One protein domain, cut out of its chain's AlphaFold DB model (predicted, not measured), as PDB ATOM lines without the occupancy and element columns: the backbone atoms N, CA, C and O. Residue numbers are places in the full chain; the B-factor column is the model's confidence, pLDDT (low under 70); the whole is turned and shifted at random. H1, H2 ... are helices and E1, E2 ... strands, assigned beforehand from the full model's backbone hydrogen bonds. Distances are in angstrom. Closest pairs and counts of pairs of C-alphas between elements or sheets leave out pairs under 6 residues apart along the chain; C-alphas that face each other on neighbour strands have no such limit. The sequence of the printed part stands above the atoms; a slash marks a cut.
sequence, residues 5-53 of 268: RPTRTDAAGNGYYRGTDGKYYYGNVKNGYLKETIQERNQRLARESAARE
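This is residues 5 to 53 of the 268 residues of an uncharacterized protein of Lachnoclostridium sp. An118 (UniProt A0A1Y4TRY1). A small, strongly twisted sheet of four strands, a meander with each strand the antiparallel neighbour of the one before, has one helix, H1, whose residues 41 to 53 stick out as an arm. The 49 printed residues, mixed in class, hold E1, E2, E3, E4 and H1 in chain order; the sheet's order is E1 - E2 - E3 - E4. The whole is loose, radius of gyration of the C-alphas 13.2 A, and spans 46 by 15 by 14 A.

Inner strands E2, residues 14 to 19, and E3, residues 24 to 28, form a hairpin, with N 17 and O 25 within hydrogen-bond range at 2.8 A. Edge strand E1, residues 5 to 9, forms a hairpin with E2, N 7 and O 16 at 2.9 A. Edge strand E4, residues 33 to 36, forms one with E3, N 26 and O 35 at 2.9 A. H1, residues 38 to 53, only grazes the sheet, with residues 38 to 40; its every O i to N i+4 pair is within range.

E2 measures 15.0 A and H1 23.3 A, from C-alpha 38 at (116.749, 126.279, 73.110) to C-alpha 53 at (122.919, 108.491, 59.308).

The printed part has no cut. pLDDT is under 70 at 19 residues, among them 45 to 53.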
ATOM      1  N   ARG A   5     122.849 124.605  89.664       79.56
ATOM      2  CA  ARG A   5     123.574 125.728  90.269       79.56
ATOM      3  C   ARG A   5     123.209 127.021  89.542       79.56
ATOM      4  O   ARG A   5     123.228 127.018  88.310       79.56
ATOM      5  N   PRO A   6     122.873 128.110  90.252       75.69
ATOM      6  CA  PRO A   6     122.585 129.384  89.608       75.69
ATOM      7  C   PRO A   6     123.843 129.904  88.916       75.69
ATOM      8  O   PRO A   6     124.922 129.916  89.505       75.69
ATOM      9  N   THR A   7     123.703 130.326  87.663       75.75
ATOM     10  CA  THR A   7     124.771 131.012  86.925       75.75
ATOM     11  C   THR A   7     124.485 132.499  86.805       75.75
ATOM     12  O   THR A   7     125.408 133.302  86.889       75.75
ATOM     13  N   ARG A   8     123.212 132.884  86.646       72.50
ATOM     14  CA  ARG A   8     122.783 134.288  86.667       72.50
ATOM     15  C   ARG A   8     121.294 134.367  86.983       72.50
ATOM     16  O   ARG A   8     120.485 133.971  86.149       72.50
ATOM     17  N   THR A   9     120.944 134.857  88.169       76.06
ATOM     18  CA  THR A   9     119.556 134.937  88.652       76.06
ATOM     19  C   THR A   9     119.240 136.331  89.168       76.06
ATOM     20  O   THR A   9     120.110 136.986  89.739       76.06
ATOM     21  N   ASP A  10     118.003 136.772  88.972       75.56
ATOM     22  CA  ASP A  10     117.481 137.998  89.569       75.56
ATOM     23  C   ASP A  10     117.130 137.803  91.059       75.56
ATOM     24  O   ASP A  10     117.179 136.691  91.599       75.56
ATOM     25  N   ALA A  11     116.772 138.894  91.744       70.25
ATOM     26  CA  ALA A  11     116.399 138.868  93.160       70.25
ATOM     27  C   ALA A  11     115.140 138.017  93.447       70.25
ATOM     28  O   ALA A  11     114.957 137.547  94.571       70.25
ATOM     29  N   ALA A  12     114.301 137.767  92.434       70.56
ATOM     30  CA  ALA A  12     113.120 136.910  92.524       70.56
ATOM     31  C   ALA A  12     113.443 135.412  92.316       70.56
ATOM     32  O   ALA A  12     112.589 134.547  92.530       70.56
ATOM     33  N   GLY A  13     114.688 135.079  91.960       69.00
ATOM     34  CA  GLY A  13     115.139 133.713  91.712       69.00
ATOM     35  C   GLY A  13     114.802 133.194  90.315       69.00
ATOM     36  O   GLY A  13     114.876 131.989  90.097       69.00
ATOM     37  N   ASN A  14     114.437 134.062  89.371       78.94
ATOM     38  CA  ASN A  14     114.338 133.690  87.967       78.94
ATOM     39  C   ASN A  14     115.699 133.882  87.306       78.94
ATOM     40  O   ASN A  14     116.384 134.888  87.500       78.94
ATOM     41  N   GLY A  15     116.106 132.921  86.491       77.31
ATOM     42  CA  GLY A  15     117.325 133.080  85.727       77.31
ATOM     43  C   GLY A  15     117.872 131.793  85.164       77.31
ATOM     44  O   GLY A  15     117.178 130.788  85.013       77.31
ATOM     45  N   TYR A  16     119.148 131.861  84.820       80.19
ATOM     46  CA  TYR A  16     119.880 130.761  84.234       80.19
ATOM     47  C   TYR A  16     120.539 129.925  85.320       80.19
ATOM     48  O   TYR A  16     121.179 130.439  86.245       80.19
ATOM     49  N   TYR A  17     120.397 128.620  85.153       80.56
ATOM     50  CA  TYR A  17     120.940 127.598  86.016       80.56
ATOM     51  C   TYR A  17     121.688 126.570  85.178       80.56
ATOM     52  O   TYR A  17     121.248 126.182  84.098       80.56
ATOM     53  N   ARG A  18     122.808 126.081  85.697       81.25
ATOM     54  CA  ARG A  18     123.555 124.976  85.108       81.25
ATOM     55  C   ARG A  18     123.267 123.699  85.882       81.25
ATOM     56  O   ARG A  18     123.472 123.656  87.096       81.25
ATOM     57  N   GLY A  19     122.774 122.676  85.198       81.50
ATOM     58  CA  GLY A  19     122.531 121.366  85.789       81.50
ATOM     59  C   GLY A  19     123.819 120.583  86.016       81.50
ATOM     60  O   GLY A  19     124.857 120.847  85.406       81.50
ATOM     61  N   THR A  20     123.763 119.602  86.914       77.56
ATOM     62  CA  THR A  20     124.865 118.648  87.145       77.56
ATOM     63  C   THR A  20     125.161 117.755  85.942       77.56
ATOM     64  O   THR A  20     126.223 117.151  85.877       77.56
ATOM     65  N   ASP A  21     124.238 117.687  84.989       75.88
ATOM     66  CA  ASP A  21     124.389 117.065  83.672       75.88
ATOM     67  C   ASP A  21     125.163 117.944  82.671       75.88
ATOM     68  O   ASP A  21     125.345 117.565  81.517       75.88
ATOM     69  N   GLY A  22     125.621 119.124  83.102       68.56
ATOM     70  CA  GLY A  22     126.395 120.060  82.295       68.56
ATOM     71  C   GLY A  22     125.551 120.995  81.432       68.56
ATOM     72  O   GLY A  22     126.117 121.944  80.886       68.56
ATOM     73  N   LYS A  23     124.233 120.782  81.363       78.00
ATOM     74  CA  LYS A  23     123.303 121.527  80.508       78.00
ATOM     75  C   LYS A  23     122.822 122.820  81.152       78.00
ATOM     76  O   LYS A  23     122.799 122.958  82.379       78.00
ATOM     77  N   TYR A  24     122.385 123.760  80.319       77.00
ATOM     78  CA  TYR A  24     121.825 125.030  80.773       77.00
ATOM     79  C   TYR A  24     120.299 125.026  80.743       77.00
ATOM     80  O   TYR A  24     119.661 124.699  79.736       77.00
ATOM     81  N   TYR A  25     119.730 125.461  81.859       76.31
ATOM     82  CA  TYR A  25     118.305 125.561  82.126       76.31
ATOM     83  C   TYR A  25     117.949 127.011  82.446       76.31
ATOM     84  O   TYR A  25     118.730 127.725  83.072       76.31
ATOM     85  N   TYR A  26     116.761 127.446  82.040       79.12
ATOM     86  CA  TYR A  26     116.211 128.743  82.423       79.12
ATOM     87  C   TYR A  26     114.904 128.544  83.181       79.12
ATOM     88  O   TYR A  26     114.076 127.711  82.796       79.12
ATOM     89  N   GLY A  27     114.717 129.296  84.261       79.12
ATOM     90  CA  GLY A  27     113.489 129.249  85.043       79.12
ATOM     91  C   GLY A  27     113.699 129.675  86.487       79.12
ATOM     92  O   GLY A  27     114.549 130.512  86.761       79.12
ATOM     93  N   ASN A  28     112.919 129.107  87.401       80.06
ATOM     94  CA  ASN A  28     112.990 129.396  88.827       80.06
ATOM     95  C   ASN A  28     112.916 128.099  89.623       80.06
ATOM     96  O   ASN A  28     111.901 127.399  89.626       80.06
ATOM     97  N   VAL A  29     114.004 127.792  90.328       73.12
ATOM     98  CA  VAL A  29     114.127 126.559  91.117       73.12
ATOM     99  C   VAL A  29     113.128 126.538  92.274       73.12
ATOM    100  O   VAL A  29     112.642 125.465  92.624       73.12
ATOM    101  N   LYS A  30     112.773 127.704  92.834       71.38
ATOM    102  CA  LYS A  30     111.837 127.808  93.965       71.38
ATOM    103  C   LYS A  30     110.411 127.418  93.573       71.38
ATOM    104  O   LYS A  30     109.712 126.818  94.379       71.38
ATOM    105  N   ASN A  31     110.024 127.681  92.325       71.44
ATOM    106  CA  ASN A  31     108.703 127.333  91.790       71.44
ATOM    107  C   ASN A  31     108.713 125.999  91.019       71.44
ATOM    108  O   ASN A  31     107.731 125.655  90.368       71.44
ATOM    109  N   GLY A  32     109.830 125.258  91.044       68.31
ATOM    110  CA  GLY A  32     109.980 123.962  90.374       68.31
ATOM    111  C   GLY A  32     109.997 124.013  88.840       68.31
ATOM    112  O   GLY A  32     110.073 122.967  88.197       68.31
ATOM    113  N   TYR A  33     109.958 125.206  88.241       71.44
ATOM    114  CA  TYR A  33     109.904 125.382  86.794       71.44
ATOM    115  C   TYR A  33     111.309 125.608  86.234       71.44
ATOM    116  O   TYR A  33     111.861 126.701  86.334       71.44
ATOM    117  N   LEU A  34     111.887 124.569  85.632       72.44
ATOM    118  CA  LEU A  34     113.160 124.626  84.913       72.44
ATOM    119  C   LEU A  34     112.958 124.077  83.505       72.44
ATOM    120  O   LEU A  34     112.559 122.924  83.340       72.44
ATOM    121  N   LYS A  35     113.248 124.885  82.484       74.12
ATOM    122  CA  LYS A  35     113.136 124.480  81.080       74.12
ATOM    123  C   LYS A  35     114.518 124.437  80.439       74.12
ATOM    124  O   LYS A  35     115.310 125.364  80.598       74.12
ATOM    125  N   GLU A  36     114.808 123.348  79.728       69.62
ATOM    126  CA  GLU A  36     116.041 123.205  78.944       69.62
ATOM    127  C   GLU A  36     116.102 124.331  77.902       69.62
ATOM    128  O   GLU A  36     115.109 124.623  77.219       69.62
ATOM    129  N   THR A  37     117.254 124.993  77.819       66.62
ATOM    130  CA  THR A  37     117.458 126.113  76.894       66.62
ATOM    131  C   THR A  37     117.371 125.655  75.433       66.62
ATOM    132  O   THR A  37     117.656 124.508  75.087       66.62
ATOM    133  N   ILE A  38     116.958 126.564  74.544       65.31
ATOM    134  CA  ILE A  38     116.749 126.279  73.110       65.31
ATOM    135  C   ILE A  38     118.049 125.796  72.438       65.31
ATOM    136  O   ILE A  38     118.014 124.949  71.546       65.31
ATOM    137  N   GLN A  39     119.197 126.276  72.914       65.44
ATOM    138  CA  GLN A  39     120.513 125.927  72.386       65.44
ATOM    139  C   GLN A  39     120.865 124.445  72.599       65.44
ATOM    140  O   GLN A  39     121.305 123.782  71.661       65.44
ATOM    141  N   GLU A  40     120.593 123.896  73.788       64.38
ATOM    142  CA  GLU A  40     120.785 122.467  74.092       64.38
ATOM    143  C   GLU A  40     119.812 121.575  73.303       64.38
ATOM    144  O   GLU A  40     120.191 120.513  72.802       64.38
ATOM    145  N   ARG A  41     118.567 122.031  73.095       68.88
ATOM    146  CA  ARG A  41     117.584 121.298  72.279       68.88
ATOM    147  C   ARG A  41     118.050 121.141  70.829       68.88
ATOM    148  O   ARG A  41     117.962 120.043  70.283       68.88
ATOM    149  N   ASN A  42     118.571 122.208  70.226       65.44
ATOM    150  CA  ASN A  42     119.072 122.172  68.851       65.44
ATOM    151  C   ASN A  42     120.325 121.294  68.718       65.44
ATOM    152  O   ASN A  42     120.458 120.567  67.736       65.44
ATOM    153  N   GLN A  43     121.211 121.291  69.720       71.25
ATOM    154  CA  GLN A  43     122.369 120.392  69.722       71.25
ATOM    155  C   GLN A  43     121.978 118.919  69.875       71.25
ATOM    156  O   GLN A  43     122.601 118.061  69.249       71.25
ATOM    157  N   ARG A  44     120.932 118.604  70.654       70.25
ATOM    158  CA  ARG A  44     120.400 117.236  70.730       70.25
ATOM    159  C   ARG A  44     119.831 116.779  69.386       70.25
ATOM    160  O   ARG A  44     120.204 115.707  68.924       70.25
ATOM    161  N   LEU A  45     119.010 117.610  68.742       69.94
ATOM    162  CA  LEU A  45     118.429 117.318  67.425       69.94
ATOM    163  C   LEU A  45     119.510 117.076  66.357       69.94
ATOM    164  O   LEU A  45     119.397 116.129  65.585       69.94
ATOM    165  N   ALA A  46     120.596 117.858  66.371       69.69
ATOM    166  CA  ALA A  46     121.724 117.682  65.453       69.69
ATOM    167  C   ALA A  46     122.523 116.383  65.698       69.69
ATOM    168  O   ALA A  46     123.053 115.780  64.764       69.69
ATOM    169  N   ARG A  47     122.618 115.925  66.954       69.12
ATOM    170  CA  ARG A  47     123.244 114.629  67.277       69.12
ATOM    171  C   ARG A  47     122.338 113.456  66.915       69.12
ATOM    172  O   ARG A  47     122.840 112.432  66.463       69.12
ATOM    173  N   GLU A  48     121.026 113.604  67.083       69.56
ATOM    174  CA  GLU A  48     120.041 112.592  66.688       69.56
ATOM    175  C   GLU A  48     119.995 112.404  65.164       69.56
ATOM    176  O   GLU A  48     119.936 111.264  64.703       69.56
ATOM    177  N   SER A  49     120.110 113.478  64.374       62.78
ATOM    178  CA  SER A  49     120.212 113.374  62.911       62.78
ATOM    179  C   SER A  49     121.514 112.696  62.466       62.78
ATOM    180  O   SER A  49     121.474 111.790  61.639       62.78
ATOM    181  N   ALA A  50     122.652 113.031  63.086       63.00
ATOM    182  CA  ALA A  50     123.941 112.399  62.781       63.00
ATOM    183  C   ALA A  50     124.023 110.920  63.222       63.00
ATOM    184  O   ALA A  50     124.736 110.118  62.620       63.00
ATOM    185  N   ALA A  51     123.298 110.532  64.278       61.72
ATOM    186  CA  ALA A  51     123.218 109.139  64.718       61.72
ATOM    187  C   ALA A  51     122.355 108.283  63.776       61.72
ATOM    188  O   ALA A  51     122.689 107.122  63.539       61.72
ATOM    189  N   ARG A  52     121.286 108.857  63.203       58.09
ATOM    190  CA  ARG A  52     120.423 108.178  62.222       58.09
ATOM    191  C   ARG A  52     121.128 107.908  60.890       58.09
ATOM    192  O   ARG A  52     120.862 106.880  60.278       58.09
ATOM    193  N   GLU A  53     122.075 108.754  60.486       55.16
ATOM    194  CA  GLU A  53     122.919 108.491  59.308       55.16
ATOM    195  C   GLU A  53     123.867 107.295  59.505       55.16
ATOM    196  O   GLU A  53     124.168 106.587  58.548       55.16
TER     197      GLU A  53